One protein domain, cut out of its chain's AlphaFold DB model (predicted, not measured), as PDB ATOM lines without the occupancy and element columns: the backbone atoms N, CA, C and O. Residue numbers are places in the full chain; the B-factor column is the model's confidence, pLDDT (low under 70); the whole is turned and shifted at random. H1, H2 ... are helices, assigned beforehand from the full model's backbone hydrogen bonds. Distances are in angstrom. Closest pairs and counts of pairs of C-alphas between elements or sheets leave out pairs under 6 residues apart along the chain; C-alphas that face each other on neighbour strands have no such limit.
ATOM      1  N   PRO A  29     112.349 143.532 100.316       83.25
ATOM      2  CA  PRO A  29     113.778 143.725 100.042       83.25
ATOM      3  C   PRO A  29     114.524 142.420  99.709       83.25
ATOM      4  O   PRO A  29     115.578 142.449  99.082       83.25
ATOM      5  N   LEU A  30     113.984 141.264 100.115       84.00
ATOM      6  CA  LEU A  30     114.538 139.944  99.777       84.00
ATOM      7  C   LEU A  30     113.967 139.332  98.489       84.00
ATOM      8  O   LEU A  30     114.378 138.228  98.134       84.00
ATOM      9  N   LEU A  31     113.048 140.009  97.792       84.06
ATOM     10  CA  LEU A  31     112.475 139.525  96.533       84.06
ATOM     11  C   LEU A  31     113.557 139.096  95.519       84.06
ATOM     12  O   LEU A  31     113.454 137.978  95.008       84.06
ATOM     13  N   PRO A  32     114.640 139.871  95.291       83.50
ATOM     14  CA  PRO A  32     115.696 139.467  94.362       83.50
ATOM     15  C   PRO A  32     116.363 138.137  94.740       83.50
ATOM     16  O   PRO A  32     116.571 137.271  93.888       83.50
ATOM     17  N   ALA A  33     116.653 137.934  96.028       84.25
ATOM     18  CA  ALA A  33     117.271 136.701  96.511       84.25
ATOM     19  C   ALA A  33     116.314 135.508  96.470       84.25
ATOM     20  O   ALA A  33     116.732 134.399  96.139       84.25
ATOM     21  N   TRP A  34     115.031 135.726  96.763       85.12
ATOM     22  CA  TRP A  34     114.016 134.681  96.648       85.12
ATOM     23  C   TRP A  34     113.864 134.221  95.192       85.12
ATOM     24  O   TRP A  34     113.955 133.030  94.906       85.12
ATOM     25  N   GLN A  35     113.748 135.160  94.250       87.94
ATOM     26  CA  GLN A  35     113.689 134.852  92.819       87.94
ATOM     27  C   GLN A  35     114.949 134.135  92.326       87.94
ATOM     28  O   GLN A  35     114.859 133.263  91.464       87.94
ATOM     29  N   HIS A  36     116.125 134.512  92.833       85.94
ATOM     30  CA  HIS A  36     117.378 133.831  92.521       85.94
ATOM     31  C   HIS A  36     117.358 132.371  93.003       85.94
ATOM     32  O   HIS A  36     117.660 131.471  92.220       85.94
ATOM     33  N   ALA A  37     116.952 132.127  94.253       87.62
ATOM     34  CA  ALA A  37     116.874 130.784  94.827       87.62
ATOM     35  C   ALA A  37     115.888 129.884  94.063       87.62
ATOM     36  O   ALA A  37     116.251 128.782  93.659       87.62
ATOM     37  N   ILE A  38     114.684 130.386  93.767       90.38
ATOM     38  CA  ILE A  38     113.675 129.636  93.004       90.38
ATOM     39  C   ILE A  38     114.161 129.316  91.586       90.38
ATOM     40  O   ILE A  38     113.941 128.211  91.095       90.38
ATOM     41  N   ARG A  39     114.866 130.246  90.926       91.56
ATOM     42  CA  ARG A  39     115.462 129.989  89.604       91.56
ATOM     43  C   ARG A  39     116.533 128.900  89.650       91.56
ATOM     44  O   ARG A  39     116.574 128.072  88.745       91.56
ATOM     45  N   LEU A  40     117.382 128.879  90.679       92.81
ATOM     46  CA  LEU A  40     118.374 127.814  90.862       92.81
ATOM     47  C   LEU A  40     117.704 126.452  91.056       92.81
ATOM     48  O   LEU A  40     118.066 125.491  90.381       92.81
ATOM     49  N   GLU A  41     116.716 126.380  91.948       92.06
ATOM     50  CA  GLU A  41     115.975 125.147  92.223       92.06
ATOM     51  C   GLU A  41     115.265 124.630  90.970       92.06
ATOM     52  O   GLU A  41     115.385 123.451  90.633       92.06
ATOM     53  N   ALA A  42     114.596 125.518  90.231       91.62
ATOM     54  CA  ALA A  42     113.951 125.173  88.973       91.62
ATOM     55  C   ALA A  42     114.967 124.674  87.937       91.62
ATOM     56  O   ALA A  42     114.748 123.631  87.325       91.62
ATOM     57  N   ALA A  43     116.096 125.366  87.754       93.75
ATOM     58  CA  ALA A  43     117.133 124.949  86.811       93.75
ATOM     59  C   ALA A  43     117.698 123.559  87.149       93.75
ATOM     60  O   ALA A  43     117.832 122.723  86.256       93.75
ATOM     61  N   CYS A  44     117.965 123.279  88.428       91.69
ATOM     62  CA  CYS A  44     118.398 121.960  88.894       91.69
ATOM     63  C   CYS A  44     117.333 120.880  88.658       91.69
ATOM     64  O   CYS A  44     117.663 119.798  88.177       91.69
ATOM     65  N   ALA A  45     116.062 121.161  88.957       91.62
ATOM     66  CA  ALA A  45     114.971 120.213  88.735       91.62
ATOM     67  C   ALA A  45     114.782 119.899  87.241       91.62
ATOM     68  O   ALA A  45     114.653 118.735  86.866       91.62
ATOM     69  N   HIS A  46     114.825 120.924  86.385       92.38
ATOM     70  CA  HIS A  46     114.736 120.769  84.934       92.38
ATOM     71  C   HIS A  46     115.916 119.981  84.360       92.38
ATOM     72  O   HIS A  46     115.691 119.038  83.611       92.38
ATOM     73  N   ALA A  47     117.147 120.282  84.782       91.00
ATOM     74  CA  ALA A  47     118.317 119.490  84.400       91.00
ATOM     75  C   ALA A  47     118.186 118.021  84.850       91.00
ATOM     76  O   ALA A  47     118.516 117.106  84.097       91.00
ATOM     77  N   GLY A  48     117.642 117.790  86.049       91.44
ATOM     78  CA  GLY A  48     117.405 116.453  86.589       91.44
ATOM     79  C   GLY A  48     116.419 115.621  85.763       91.44
ATOM     80  O   GLY A  48     116.637 114.421  85.597       91.44
ATOM     81  N   PHE A  49     115.380 116.240  85.189       90.44
ATOM     82  CA  PHE A  49     114.469 115.551  84.263       90.44
ATOM     83  C   PHE A  49     115.176 115.061  82.994       90.44
ATOM     84  O   PHE A  49     114.826 113.999  82.481       90.44
ATOM     85  N   ASP A  50     116.205 115.780  82.547       86.81
ATOM     86  CA  ASP A  50     117.032 115.417  81.391       86.81
ATOM     87  C   ASP A  50     118.207 114.485  81.764       86.81
ATOM     88  O   ASP A  50     119.054 114.164  80.930       86.81
ATOM     89  N   GLY A  51     118.270 114.022  83.021       88.44
ATOM     90  CA  GLY A  51     119.309 113.118  83.525       88.44
ATOM     91  C   GLY A  51     120.611 113.806  83.949       88.44
ATOM     92  O   GLY A  51     121.562 113.125  84.335       88.44
ATOM     93  N   ALA A  52     120.666 115.138  83.922       89.62
ATOM     94  CA  ALA A  52     121.798 115.922  84.402       89.62
ATOM     95  C   ALA A  52     121.603 116.282  85.884       89.62
ATOM     96  O   ALA A  52     120.891 117.224  86.227       89.62
ATOM     97  N   HIS A  53     122.251 115.536  86.785       87.69
ATOM     98  CA  HIS A  53     122.211 115.840  88.218       87.69
ATOM     99  C   HIS A  53     123.129 117.022  88.545       87.69
ATOM    100  O   HIS A  53     124.352 116.927  88.432       87.69
ATOM    101  N   VAL A  54     122.538 118.146  88.952       88.00
ATOM    102  CA  VAL A  54     123.262 119.387  89.243       88.00
ATOM    103  C   VAL A  54     123.136 119.732  90.720       88.00
ATOM    104  O   VAL A  54     122.047 120.033  91.201       88.00
ATOM    105  N   GLU A  55     124.266 119.762  91.425       83.75
ATOM    106  CA  GLU A  55     124.323 120.222  92.816       83.75
ATOM    107  C   GLU A  55     124.010 121.732  92.908       83.75
ATOM    108  O   GLU A  55     124.783 122.543  92.370       83.75
ATOM    109  N   PRO A  56     122.940 122.148  93.617       85.00
ATOM    110  CA  PRO A  56     122.486 123.541  93.644       85.00
ATOM    111  C   PRO A  56     123.559 124.534  94.101       85.00
ATOM    112  O   PRO A  56     123.667 125.630  93.562       85.00
ATOM    113  N   GLN A  57     124.412 124.150  95.057       85.25
ATOM    114  CA  GLN A  57     125.471 125.022  95.575       85.25
ATOM    115  C   GLN A  57     126.592 125.238  94.554       85.25
ATOM    116  O   GLN A  57     127.213 126.300  94.538       85.25
ATOM    117  N   ARG A  58     126.869 124.247  93.695       86.19
ATOM    118  CA  ARG A  58     127.866 124.395  92.623       86.19
ATOM    119  C   ARG A  58     127.311 125.240  91.485       86.19
ATOM    120  O   ARG A  58     128.048 126.066  90.957       86.19
ATOM    121  N   LEU A  59     126.030 125.078  91.154       88.94
ATOM    122  CA  LEU A  59     125.367 125.952  90.191       88.94
ATOM    123  C   LEU A  59     125.333 127.401  90.692       88.94
ATOM    124  O   LEU A  59     125.736 128.294  89.956       88.94
ATOM    125  N   ALA A  60     124.958 127.628  91.955       88.44
ATOM    126  CA  ALA A  60     124.991 128.952  92.578       88.44
ATOM    127  C   ALA A  60     126.393 129.571  92.513       88.44
ATOM    128  O   ALA A  60     126.560 130.692  92.051       88.44
ATOM    129  N   ALA A  61     127.428 128.814  92.892       85.44
ATOM    130  CA  ALA A  61     128.805 129.285  92.798       85.44
ATOM    131  C   ALA A  61     129.198 129.669  91.361       85.44
ATOM    132  O   ALA A  61     129.884 130.668  91.167       85.44
ATOM    133  N   LEU A  62     128.754 128.905  90.359       87.44
ATOM    134  CA  LEU A  62     129.019 129.201  88.952       87.44
ATOM    135  C   LEU A  62     128.290 130.467  88.474       87.44
ATOM    136  O   LEU A  62     128.905 131.291  87.802       87.44
ATOM    137  N   VAL A  63     127.017 130.631  88.844       89.38
ATOM    138  CA  VAL A  63     126.206 131.825  88.544       89.38
ATOM    139  C   VAL A  63     126.839 133.081  89.148       89.38
ATOM    140  O   VAL A  63     126.959 134.094  88.465       89.38
ATOM    141  N   GLU A  64     127.334 132.989  90.382       85.31
ATOM    142  CA  GLU A  64     128.016 134.085  91.085       85.31
ATOM    143  C   GLU A  64     129.476 134.300  90.623       85.31
ATOM    144  O   GLU A  64     130.217 135.100  91.196       85.31
ATOM    145  N   GLY A  65     129.943 133.569  89.602       84.12
ATOM    146  CA  GLY A  65     131.306 133.692  89.071       84.12
ATOM    147  C   GLY A  65     132.406 133.212  90.029       84.12
ATOM    148  O   GLY A  65     133.587 133.527  89.842       84.12
ATOM    149  N   LEU A  66     132.050 132.442  91.058       82.81
ATOM    150  CA  LEU A  66     132.996 131.859  92.000       82.81
ATOM    151  C   LEU A  66     133.755 130.697  91.350       82.81
ATOM    152  O   LEU A  66     133.230 129.916  90.554       82.81
ATOM    153  N   ARG A  67     135.027 130.540  91.727       76.19
ATOM    154  CA  ARG A  67     135.850 129.438  91.218       76.19
ATOM    155  C   ARG A  67     135.375 128.112  91.797       76.19
ATOM    156  O   ARG A  67     135.461 127.885  93.004       76.19
ATOM    157  N   LEU A  68     134.962 127.201  90.924       75.81
ATOM    158  CA  LEU A  68     134.619 125.841  91.318       75.81
ATOM    159  C   LEU A  68     135.885 125.052  91.646       75.81
ATOM    160  O   LEU A  68     136.800 124.926  90.830       75.81
ATOM    161  N   ARG A  69     135.918 124.455  92.838       75.25
ATOM    162  CA  ARG A  69     136.894 123.406  93.124       75.25
ATOM    163  C   ARG A  69     136.537 122.177  92.274       75.25
ATOM    164  O   ARG A  69     135.352 121.825  92.229       75.25
ATOM    165  N   PRO A  70     137.515 121.519  91.618       67.88
ATOM    166  CA  PRO A  70     137.272 120.266  90.913       67.88
ATOM    167  C   PRO A  70     136.589 119.258  91.835       67.88
ATOM    168  O   PRO A  70     136.960 119.153  93.009       67.88
ATOM    169  N   HIS A  71     135.592 118.541  91.313       66.31
ATOM    170  CA  HIS A  71     134.978 117.448  92.059       66.31
ATOM    171  C   HIS A  71     136.062 116.408  92.367       66.31
ATOM    172  O   HIS A  71     136.931 116.158  91.531       66.31
ATOM    173  N   ALA A  72     136.018 115.793  93.550       66.06
ATOM    174  CA  ALA A  72     136.971 114.757  93.956       66.06
ATOM    175  C   ALA A  72     136.840 113.440  93.155       66.06
ATOM    176  O   ALA A  72     137.398 112.427  93.571       66.06
ATOM    177  N   SER A  73     136.097 113.436  92.040       65.81
ATOM    178  CA  SER A  73     135.983 112.258  91.188       65.81
ATOM    179  C   SER A  73     137.359 111.921  90.585       65.81
ATOM    180  O   SER A  73     138.028 112.798  90.018       65.81
ATOM    181  N   PRO A  74     137.798 110.656  90.698       59.75
ATOM    182  CA  PRO A  74     139.091 110.220  90.191       59.75
ATOM    183  C   PRO A  74     139.115 110.067  88.659       59.75
ATOM    184  O   PRO A  74     140.197 110.094  88.070       59.75
ATOM    185  N   ALA A  75     137.963 109.934  87.990       72.88
ATOM    186  CA  ALA A  75     137.893 109.651  86.555       72.88
ATOM    187  C   ALA A  75     137.715 110.925  85.709       72.88
ATOM    188  O   ALA A  75     136.984 111.847  86.055       72.88
ATOM    189  N   ALA A  76     138.387 110.997  84.554       72.12
ATOM    190  CA  ALA A  76     138.248 112.133  83.634       72.12
ATOM    191  C   ALA A  76     136.853 112.211  82.982       72.12
ATOM    192  O   ALA A  76     136.359 113.311  82.759       72.12
ATOM    193  N   VAL A  77     136.223 111.061  82.714       70.94
ATOM    194  CA  VAL A  77     134.884 110.970  82.104       70.94
ATOM    195  C   VAL A  77     133.807 111.505  83.048       70.94
ATOM    196  O   VAL A  77     133.010 112.342  82.646       70.94
ATOM    197  N   GLU A  78     133.831 111.087  84.315       70.31
ATOM    198  CA  GLU A  78     132.911 111.576  85.352       70.31
ATOM    199  C   GLU A  78     133.057 113.087  85.562       70.31
ATOM    200  O   GLU A  78     132.067 113.806  85.611       70.31
ATOM    201  N   ARG A  79     134.295 113.605  85.557       74.44
ATOM    202  CA  ARG A  79     134.535 115.057  85.595       74.44
ATOM    203  C   ARG A  79     133.974 115.796  84.376       74.44
ATOM    204  O   ARG A  79     133.582 116.949  84.521       74.44
ATOM    205  N   GLY A  80     133.980 115.171  83.198       79.50
ATOM    206  CA  GLY A  80     133.358 115.724  81.991       79.50
ATOM    207  C   GLY A  80     131.842 115.809  82.138       79.50
ATOM    208  O   GLY A  80     131.283 116.890  82.002       79.50
ATOM    209  N   ALA A  81     131.210 114.705  82.540       83.69
ATOM    210  CA  ALA A  81     129.769 114.649  82.783       83.69
ATOM    211  C   ALA A  81     129.309 115.658  83.855       83.69
ATOM    212  O   ALA A  81     128.293 116.323  83.672       83.69
ATOM    213  N   ASP A  82     130.087 115.838  84.929       84.69
ATOM    214  CA  ASP A  82     129.817 116.848  85.963       84.69
ATOM    215  C   ASP A  82     129.842 118.283  85.409       84.69
ATOM    216  O   ASP A  82     129.052 119.136  85.823       84.69
ATOM    217  N   LEU A  83     130.790 118.586  84.514       85.06
ATOM    218  CA  LEU A  83     130.903 119.905  83.889       85.06
ATOM    219  C   LEU A  83     129.780 120.145  82.880       85.06
ATOM    220  O   LEU A  83     129.219 121.240  82.864       85.06
ATOM    221  N   ASP A  84     129.425 119.129  82.095       89.50
ATOM    222  CA  ASP A  84     128.317 119.196  81.144       89.50
ATOM    223  C   ASP A  84     126.987 119.414  81.878       89.50
ATOM    224  O   ASP A  84     126.213 120.296  81.508       89.50
ATOM    225  N   ALA A  85     126.754 118.701  82.986       89.62
ATOM    226  CA  ALA A  85     125.577 118.902  83.829       89.62
ATOM    227  C   ALA A  85     125.510 120.335  84.385       89.62
ATOM    228  O   ALA A  85     124.470 120.991  84.297       89.62
ATOM    229  N   LEU A  86     126.626 120.867  84.902       90.19
ATOM    230  CA  LEU A  86     126.696 122.256  85.369       90.19
ATOM    231  C   LEU A  86     126.438 123.268  84.249       90.19
ATOM    232  O   LEU A  86     125.786 124.285  84.487       90.19
ATOM    233  N   HIS A  87     126.928 123.000  83.039       91.12
ATOM    234  CA  HIS A  87     126.687 123.854  81.882       91.12
ATOM    235  C   HIS A  87     125.210 123.850  81.467       91.12
ATOM    236  O   HIS A  87     124.645 124.912  81.192       91.12
ATOM    237  N   THR A  88     124.560 122.684  81.491       93.19
ATOM    238  CA  THR A  88     123.113 122.550  81.271       93.19
ATOM    239  C   THR A  88     122.329 123.351  82.309       93.19
ATOM    240  O   THR A  88     121.490 124.174  81.943       93.19
ATOM    241  N   GLY A  89     122.653 123.195  83.598       92.19
ATOM    242  CA  GLY A  89     122.028 123.968  84.674       92.19
ATOM    243  C   GLY A  89     122.218 125.480  84.510       92.19
ATOM    244  O   GLY A  89     121.262 126.242  84.650       92.19
ATOM    245  N   LEU A  90     123.425 125.926  84.144       93.19
ATOM    246  CA  LEU A  90     123.718 127.341  83.895       93.19
ATOM    247  C   LEU A  90     122.919 127.888  82.707       93.19
ATOM    248  O   LEU A  90     122.392 128.998  82.774       93.19
ATOM    249  N   THR A  91     122.804 127.102  81.638       94.19
ATOM    250  CA  THR A  91     122.019 127.467  80.453       94.19
ATOM    251  C   THR A  91     120.547 127.648  80.813       94.19
ATOM    252  O   THR A  91     119.958 128.678  80.488       94.19
ATOM    253  N   LEU A  92     119.962 126.694  81.546       92.88
ATOM    254  CA  LEU A  92     118.574 126.774  82.015       92.88
ATOM    255  C   LEU A  92     118.349 127.992  82.917       92.88
ATOM    256  O   LEU A  92     117.388 128.736  82.722       92.88
ATOM    257  N   TYR A  93     119.263 128.244  83.855       92.94
ATOM    258  CA  TYR A  93     119.209 129.419  84.721       92.94
ATOM    259  C   TYR A  93     119.252 130.734  83.920       92.94
ATOM    260  O   TYR A  93     118.466 131.655  84.173       92.94
ATOM    261  N   GLY A  94     120.142 130.819  82.927       91.06
ATOM    262  CA  GLY A  94     120.261 131.971  82.035       91.06
ATOM    263  C   GLY A  94     118.983 132.222  81.235       91.06
ATOM    264  O   GLY A  94     118.509 133.355  81.181       91.06
ATOM    265  N   LEU A  95     118.368 131.166  80.690       91.75
ATOM    266  CA  LEU A  95     117.090 131.256  79.975       91.75
ATOM    267  C   LEU A  95     115.960 131.774  80.872       91.75
ATOM    268  O   LEU A  95     115.193 132.642  80.458       91.75
ATOM    269  N   MET A  96     115.858 131.277  82.108       92.00
ATOM    270  CA  MET A  96     114.834 131.730  83.056       92.00
ATOM    271  C   MET A  96     115.032 133.188  83.473       92.00
ATOM    272  O   MET A  96     114.049 133.909  83.644       92.00
ATOM    273  N   THR A  97     116.287 133.614  83.622       90.00
ATOM    274  CA  THR A  97     116.638 135.003  83.944       90.00
ATOM    275  C   THR A  97     116.287 135.925  82.781       90.00
ATOM    276  O   THR A  97     115.512 136.852  82.972       90.00
ATOM    277  N   ALA A  98     116.705 135.593  81.556       83.69
ATOM    278  CA  ALA A  98     116.340 136.362  80.366       83.69
ATOM    279  C   ALA A  98     114.815 136.439  80.164       83.69
ATOM    280  O   ALA A  98     114.273 137.482  79.810       83.69
ATOM    281  N   ALA A  99     114.090 135.347  80.426       82.12
ATOM    282  CA  ALA A  99     112.632 135.350  80.367       82.12
ATOM    283  C   ALA A  99     111.997 136.241  81.447       82.12
ATOM    284  O   ALA A  99     110.914 136.777  81.216       82.12
ATOM    285  N   ALA A 100     112.617 136.361  82.626       81.75
ATOM    286  CA  ALA A 100     112.172 137.265  83.683       81.75
ATOM    287  C   ALA A 100     112.410 138.727  83.303       81.75
ATOM    288  O   ALA A 100     111.474 139.513  83.405       81.75
ATOM    289  N   ASP A 101     113.584 139.050  82.764       77.19
ATOM    290  CA  ASP A 101     113.916 140.403  82.309       77.19
ATOM    291  C   ASP A 101     112.934 140.882  81.227       77.19
ATOM    292  O   ASP A 101     112.404 141.985  81.310       77.19
ATOM    293  N   LEU A 102     112.582 140.009  80.273       70.12
ATOM    294  CA  LEU A 102     111.565 140.298  79.250       70.12
ATOM    295  C   LEU A 102     110.155 140.527  79.819       70.12
ATOM    296  O   LEU A 102     109.333 141.175  79.169       70.12
ATOM    297  N   ARG A 103     109.828 139.951  80.984       66.31
ATOM    298  CA  ARG A 103     108.558 140.226  81.677       66.31
ATOM    299  C   ARG A 103     108.629 141.560  82.406       66.31
ATOM    300  O   ARG A 103     107.707 142.348  82.256       66.31
ATOM    301  N   SER A 104     109.736 141.835  83.094       62.88
ATOM    302  CA  SER A 104     109.964 143.126  83.740       62.88
ATOM    303  C   SER A 104     109.944 144.274  82.733       62.88
ATOM    304  O   SER A 104     109.272 145.257  82.979       62.88
ATOM    305  N   GLU A 105     110.563 144.150  81.557       57.12
ATOM    306  CA  GLU A 105     110.533 145.202  80.523       57.12
ATOM    307  C   GLU A 105     109.124 145.489  79.978       57.12
ATOM    308  O   GLU A 105     108.848 146.599  79.532       57.12
ATOM    309  N   ARG A 106     108.200 144.523  80.064       52.72
ATOM    310  CA  ARG A 106     106.776 144.758  79.772       52.72
ATOM    311  C   ARG A 106     106.030 145.446  80.917       52.72
ATOM    312  O   ARG A 106     105.024 146.089  80.634       52.72
ATOM    313  N   ASP A 107     106.517 145.314  82.150       51.91
ATOM    314  CA  ASP A 107     105.982 145.968  83.352       51.91
ATOM    315  C   ASP A 107     106.641 147.336  83.640       51.91
ATOM    316  O   ASP A 107     106.066 148.129  84.382       51.91
ATOM    317  N   ILE A 108     107.792 147.673  83.028       46.81
ATOM    318  CA  ILE A 108     108.496 148.976  83.155       46.81
ATOM    319  C   ILE A 108     107.756 150.115  82.396       46.81
ATOM    320  O   ILE A 108     108.352 150.970  81.746       46.81
ATOM    321  N   ASP A 109     106.428 150.165  82.515       51.59
ATOM    322  CA  ASP A 109     105.694 151.439  82.594       51.59
ATOM    323  C   ASP A 109     105.629 151.951  84.054       51.59
ATOM    324  O   ASP A 109     105.203 153.076  84.295       51.59
ATOM    325  N   ASP A 110     106.127 151.179  85.033       48.84
ATOM    326  CA  ASP A 110     106.361 151.646  86.405       48.84
ATOM    327  C   ASP A 110     107.805 151.323  86.844       48.84
ATOM    328  O   ASP A 110     108.270 150.182  86.824       48.84
ATOM    329  N   GLY A 111     108.592 152.370  87.096       48.66
ATOM    330  CA  GLY A 111     110.052 152.324  87.011       48.66
ATOM    331  C   GLY A 111     110.769 151.734  88.227       48.66
ATOM    332  O   GLY A 111     110.533 152.148  89.357       48.66
ATOM    333  N   THR A 112     111.762 150.866  87.992       50.38
ATOM    334  CA  THR A 112     112.955 150.700  88.849       50.38
ATOM    335  C   THR A 112     114.129 150.141  88.023       50.38
ATOM    336  O   THR A 112     113.965 149.220  87.230       50.38
ATOM    337  N   ASP A 113     115.310 150.744  88.190       54.47
ATOM    338  CA  ASP A 113     116.525 150.610  87.368       54.47
ATOM    339  C   ASP A 113     117.344 149.324  87.659       54.47
ATOM    340  O   ASP A 113     117.564 148.938  88.810       54.47
ATOM    341  N   ALA A 114     117.844 148.666  86.605       46.84
ATOM    342  CA  ALA A 114     118.456 147.327  86.621       46.84
ATOM    343  C   ALA A 114     119.796 147.230  87.385       46.84
ATOM    344  O   ALA A 114     120.245 146.135  87.738       46.84
ATOM    345  N   LEU A 115     120.444 148.362  87.672       50.84
ATOM    346  CA  LEU A 115     121.721 148.405  88.396       50.84
ATOM    347  C   LEU A 115     121.580 148.162  89.907       50.84
ATOM    348  O   LEU A 115     122.559 147.765  90.546       50.84
ATOM    349  N   ASP A 116     120.383 148.319  90.479       57.09
ATOM    350  CA  ASP A 116     120.156 148.062  91.907       57.09
ATOM    351  C   ASP A 116     119.983 146.558  92.201       57.09
ATOM    352  O   ASP A 116     120.352 146.086  93.277       57.09
ATOM    353  N   HIS A 117     119.537 145.761  91.219       48.50
ATOM    354  CA  HIS A 117     119.261 144.329  91.397       48.50
ATOM    355  C   HIS A 117     120.504 143.532  91.819       48.50
ATOM    356  O   HIS A 117     120.445 142.746  92.760       48.50
ATOM    357  N   ARG A 118     121.656 143.763  91.177       51.91
ATOM    358  CA  ARG A 118     122.894 143.027  91.486       51.91
ATOM    359  C   ARG A 118     123.395 143.301  92.908       51.91
ATOM    360  O   ARG A 118     123.773 142.369  93.612       51.91
ATOM    361  N   ARG A 119     123.380 144.565  93.337       60.28
ATOM    362  CA  ARG A 119     123.807 144.950  94.690       60.28
ATOM    363  C   ARG A 119     122.841 144.412  95.746       60.28
ATOM    364  O   ARG A 119     123.286 143.892  96.762       60.28
ATOM    365  N   LEU A 120     121.537 144.452  95.466       59.25
ATOM    366  CA  LEU A 120     120.505 143.879  96.333       59.25
ATOM    367  C   LEU A 120     120.621 142.354  96.453       59.25
ATOM    368  O   LEU A 120     120.428 141.820  97.541       59.25
ATOM    369  N   VAL A 121     120.975 141.647  95.375       56.62
ATOM    370  CA  VAL A 121     121.240 140.199  95.409       56.62
ATOM    371  C   VAL A 121     122.487 139.893  96.240       56.62
ATOM    372  O   VAL A 121     122.415 139.037  97.118       56.62
ATOM    373  N   GLU A 122     123.595 140.616  96.048       60.34
ATOM    374  CA  GLU A 122     124.819 140.438  96.849       60.34
ATOM    375  C   GLU A 122     124.564 140.719  98.350       60.34
ATOM    376  O   GLU A 122     124.963 139.927  99.213       60.34
ATOM    377  N   ASP A 123     123.824 141.783  98.680       59.88
ATOM    378  CA  ASP A 123     123.463 142.134 100.060       59.88
ATOM    379  C   ASP A 123     122.497 141.120 100.689       59.88
ATOM    380  O   ASP A 123     122.674 140.720 101.845       59.88
ATOM    381  N   ALA A 124     121.512 140.637  99.931       52.16
ATOM    382  CA  ALA A 124     120.550 139.646 100.397       52.16
ATOM    383  C   ALA A 124     121.174 138.248 100.536       52.16
ATOM    384  O   ALA A 124     120.902 137.563 101.521       52.16
ATOM    385  N   LEU A 125     122.078 137.835  99.643       53.56
ATOM    386  CA  LEU A 125     122.870 136.608  99.795       53.56
ATOM    387  C   LEU A 125     123.813 136.707 101.002       53.56
ATOM    388  O   LEU A 125     123.949 135.748 101.769       53.56
ATOM    389  N   SER A 126     124.406 137.879 101.240       51.59
ATOM    390  CA  SER A 126     125.213 138.156 102.433       51.59
ATOM    391  C   SER A 126     124.377 138.133 103.720       51.59
ATOM    392  O   SER A 126     124.837 137.651 104.763       51.59
ATOM    393  N   ALA A 127     123.130 138.604 103.664       46.97
ATOM    394  CA  ALA A 127     122.173 138.529 104.763       46.97
ATOM    395  C   ALA A 127     121.694 137.088 105.008       46.97
ATOM    396  O   ALA A 127     121.664 136.647 106.152       46.97
ATOM    397  N   LEU A 128     121.412 136.312 103.958       47.84
ATOM    398  CA  LEU A 128     120.997 134.906 104.040       47.84
ATOM    399  C   LEU A 128     122.122 133.995 104.545       47.84
ATOM    400  O   LEU A 128     121.878 133.103 105.357       47.84
ATOM    401  N   THR A 129     123.369 134.265 104.153       50.50
ATOM    402  CA  THR A 129     124.551 133.542 104.651       50.50
ATOM    403  C   THR A 129     124.782 133.810 106.145       50.50
ATOM    404  O   THR A 129     125.171 132.907 106.890       50.50
ATOM    405  N   ARG A 130     124.483 135.031 106.617       44.72
ATOM    406  CA  ARG A 130     124.482 135.392 108.048       44.72
ATOM    407  C   ARG A 130     123.275 134.815 108.795       44.72
ATOM    408  O   ARG A 130     123.413 134.366 109.930       44.72
ATOM    409  N   CYS A 131     122.123 134.730 108.140       36.66
ATOM    410  CA  CYS A 131     120.878 134.175 108.663       36.66
ATOM    411  C   CYS A 131     120.718 132.679 108.347       36.66
ATOM    412  O   CYS A 131     119.624 132.247 107.986       36.66
ATOM    413  N   ARG A 132     121.760 131.860 108.576       41.06
ATOM    414  CA  ARG A 132     121.760 130.381 108.420       41.06
ATOM    415  C   ARG A 132     120.594 129.651 109.135       41.06
ATOM    416  O   ARG A 132     120.407 128.454 108.956       41.06
ATOM    417  N   PHE A 133     119.801 130.369 109.926       41.34
ATOM    418  CA  PHE A 133     118.571 129.920 110.571       41.34
ATOM    419  C   PHE A 133     117.304 130.030 109.698       41.34
ATOM    420  O   PHE A 133     116.428 129.180 109.821       41.34
ATOM    421  N   LEU A 134     117.188 131.013 108.795       39.59
ATOM    422  CA  LEU A 134     115.945 131.251 108.043       39.59
ATOM    423  C   LEU A 134     115.752 130.287 106.867       39.59
ATOM    424  O   LEU A 134     114.626 129.871 106.621       39.59
ATOM    425  N   LEU A 135     116.830 129.840 106.209       41.88
ATOM    426  CA  LEU A 135     116.729 128.831 105.143       41.88
ATOM    427  C   LEU A 135     116.243 127.473 105.677       41.88
ATOM    428  O   LEU A 135     115.540 126.749 104.978       41.88
ATOM    429  N   LYS A 136     116.587 127.155 106.934       39.72
ATOM    430  CA  LYS A 136     116.142 125.943 107.635       39.72
ATOM    431  C   LYS A 136     114.672 126.028 108.063       39.72
ATOM    432  O   LYS A 136     113.961 125.040 107.962       39.72
ATOM    433  N   ILE A 137     114.210 127.210 108.485       44.22
ATOM    434  CA  ILE A 137     112.792 127.442 108.814       44.22
ATOM    435  C   ILE A 137     111.935 127.400 107.541       44.22
ATOM    436  O   ILE A 137     110.895 126.755 107.545       44.22
ATOM    437  N   PHE A 138     112.387 127.993 106.430       39.03
ATOM    438  CA  PHE A 138     111.607 128.015 105.186       39.03
ATOM    439  C   PHE A 138     111.488 126.630 104.529       39.03
ATOM    440  O   PHE A 138     110.419 126.272 104.041       39.03
ATOM    441  N   THR A 139     112.551 125.816 104.563       45.91
ATOM    442  CA  THR A 139     112.492 124.434 104.056       45.91
ATOM    443  C   THR A 139     111.668 123.514 104.960       45.91
ATOM    444  O   THR A 139     110.919 122.687 104.441       45.91
ATOM    445  N   GLU A 140     111.728 123.667 106.289       38.59
ATOM    446  CA  GLU A 140     110.926 122.838 107.202       38.59
ATOM    447  C   GLU A 140     109.442 123.243 107.254       38.59
ATOM    448  O   GLU A 140     108.589 122.354 107.299       38.59
ATOM    449  N   ASP A 141     109.094 124.534 107.186       36.88
ATOM    450  CA  ASP A 141     107.686 124.968 107.180       36.88
ATOM    451  C   ASP A 141     106.993 124.695 105.839       36.88
ATOM    452  O   ASP A 141     105.830 124.286 105.831       36.88
ATOM    453  N   PHE A 142     107.696 124.808 104.705       35.06
ATOM    454  CA  PHE A 142     107.136 124.440 103.398       35.06
ATOM    455  C   PHE A 142     106.893 122.924 103.283       35.06
ATOM    456  O   PHE A 142     105.853 122.490 102.780       35.06
ATOM    457  N   GLN A 143     107.794 122.094 103.828       38.44
ATOM    458  CA  GLN A 143     107.584 120.644 103.936       38.44
ATOM    459  C   GLN A 143     106.428 120.296 104.894       38.44
ATOM    460  O   GLN A 143     105.619 119.423 104.576       38.44
ATOM    461  N   ARG A 144     106.283 120.997 106.030       35.09
ATOM    462  CA  ARG A 144     105.166 120.775 106.972       35.09
ATOM    463  C   ARG A 144     103.812 121.205 106.416       35.09
ATOM    464  O   ARG A 144     102.828 120.516 106.664       35.09
ATOM    465  N   GLN A 145     103.742 122.298 105.659       37.84
ATOM    466  CA  GLN A 145     102.490 122.739 105.032       37.84
ATOM    467  C   GLN A 145     102.098 121.865 103.835       37.84
ATOM    468  O   GLN A 145     100.911 121.633 103.620       37.84
ATOM    469  N   THR A 146     103.070 121.297 103.115       33.75
ATOM    470  CA  THR A 146     102.805 120.357 102.010       33.75
ATOM    471  C   THR A 146     102.313 118.991 102.514       33.75
ATOM    472  O   THR A 146     101.481 118.364 101.867       33.75
ATOM    473  N   LEU A 147     102.742 118.549 103.702       33.12
ATOM    474  CA  LEU A 147     102.283 117.298 104.332       33.12
ATOM    475  C   LEU A 147     100.942 117.405 105.083       33.12
ATOM    476  O   LEU A 147     100.396 116.383 105.481       33.12
ATOM    477  N   LEU A 148     100.395 118.610 105.267       30.23
ATOM    478  CA  LEU A 148      99.088 118.834 105.909       30.23
ATOM    479  C   LEU A 148      97.924 118.947 104.905       30.23
ATOM    480  O   LEU A 148      96.776 119.100 105.317       30.23
TER     481      LEU A 148
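AT A GLANCE: This is residues 29 to 148 of the 150 residues of an uncharacterized protein of Azospirillum sp. B21 (UniProt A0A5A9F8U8). The long helix H3 is crossed near its middle by H1, with short H2 packed on both; H4 crosses H1 near its first residues, and residues 129 to 148, with H5, stick out. The printed part has 120 residues, with five named helices, H1 to H5, and no named strand: all helix. It is only just loose, close to compact, with radius of gyration of the C-alphas 16.4 A and spans of 52 by 35 by 28 A.

IN THESE COORDINATES: H1, residues 31 to 49, spans 27.0 A from C-alpha 31 at (112.475, 139.525, 96.533). H2 is residues 56 to 63; H3, residues 76 to 107, 46.8 A; H4, residues 115 to 130, 23.7 A; H5, residues 134 to 146, ends at C-alpha 146 at (102.805, 120.357, 102.010).

HOW THE PARTS SIT: H1, the hub, touches H3 with residues 39 to 47 alone, at a steep tilt of 46 degrees, opposite ways; closest C-alphas Ala 43 and Leu 92, 5.3 A. H2 touches H1 and H3, closest C-alphas Cys 44 and Pro 56, 6.5 A, and Leu 59 and Leu 86, 6.2 A. H4 touches H1 with H1's residues 32 to 36 alone, about perpendicular at 80 degrees; closest C-alphas Ala 33 and Val 121, 5.4 A. H5 touches no helix. Every O i to N i+4 pair is within hydrogen-bond range in H1, H2 and H5; 27 of 28 in H3, 11 of 12 in H4.

THE WHOLE: The printed part has no cut. H2 to H3 is a long link. Residues 70 to 74 and 103 to 148 have pLDDT under 70.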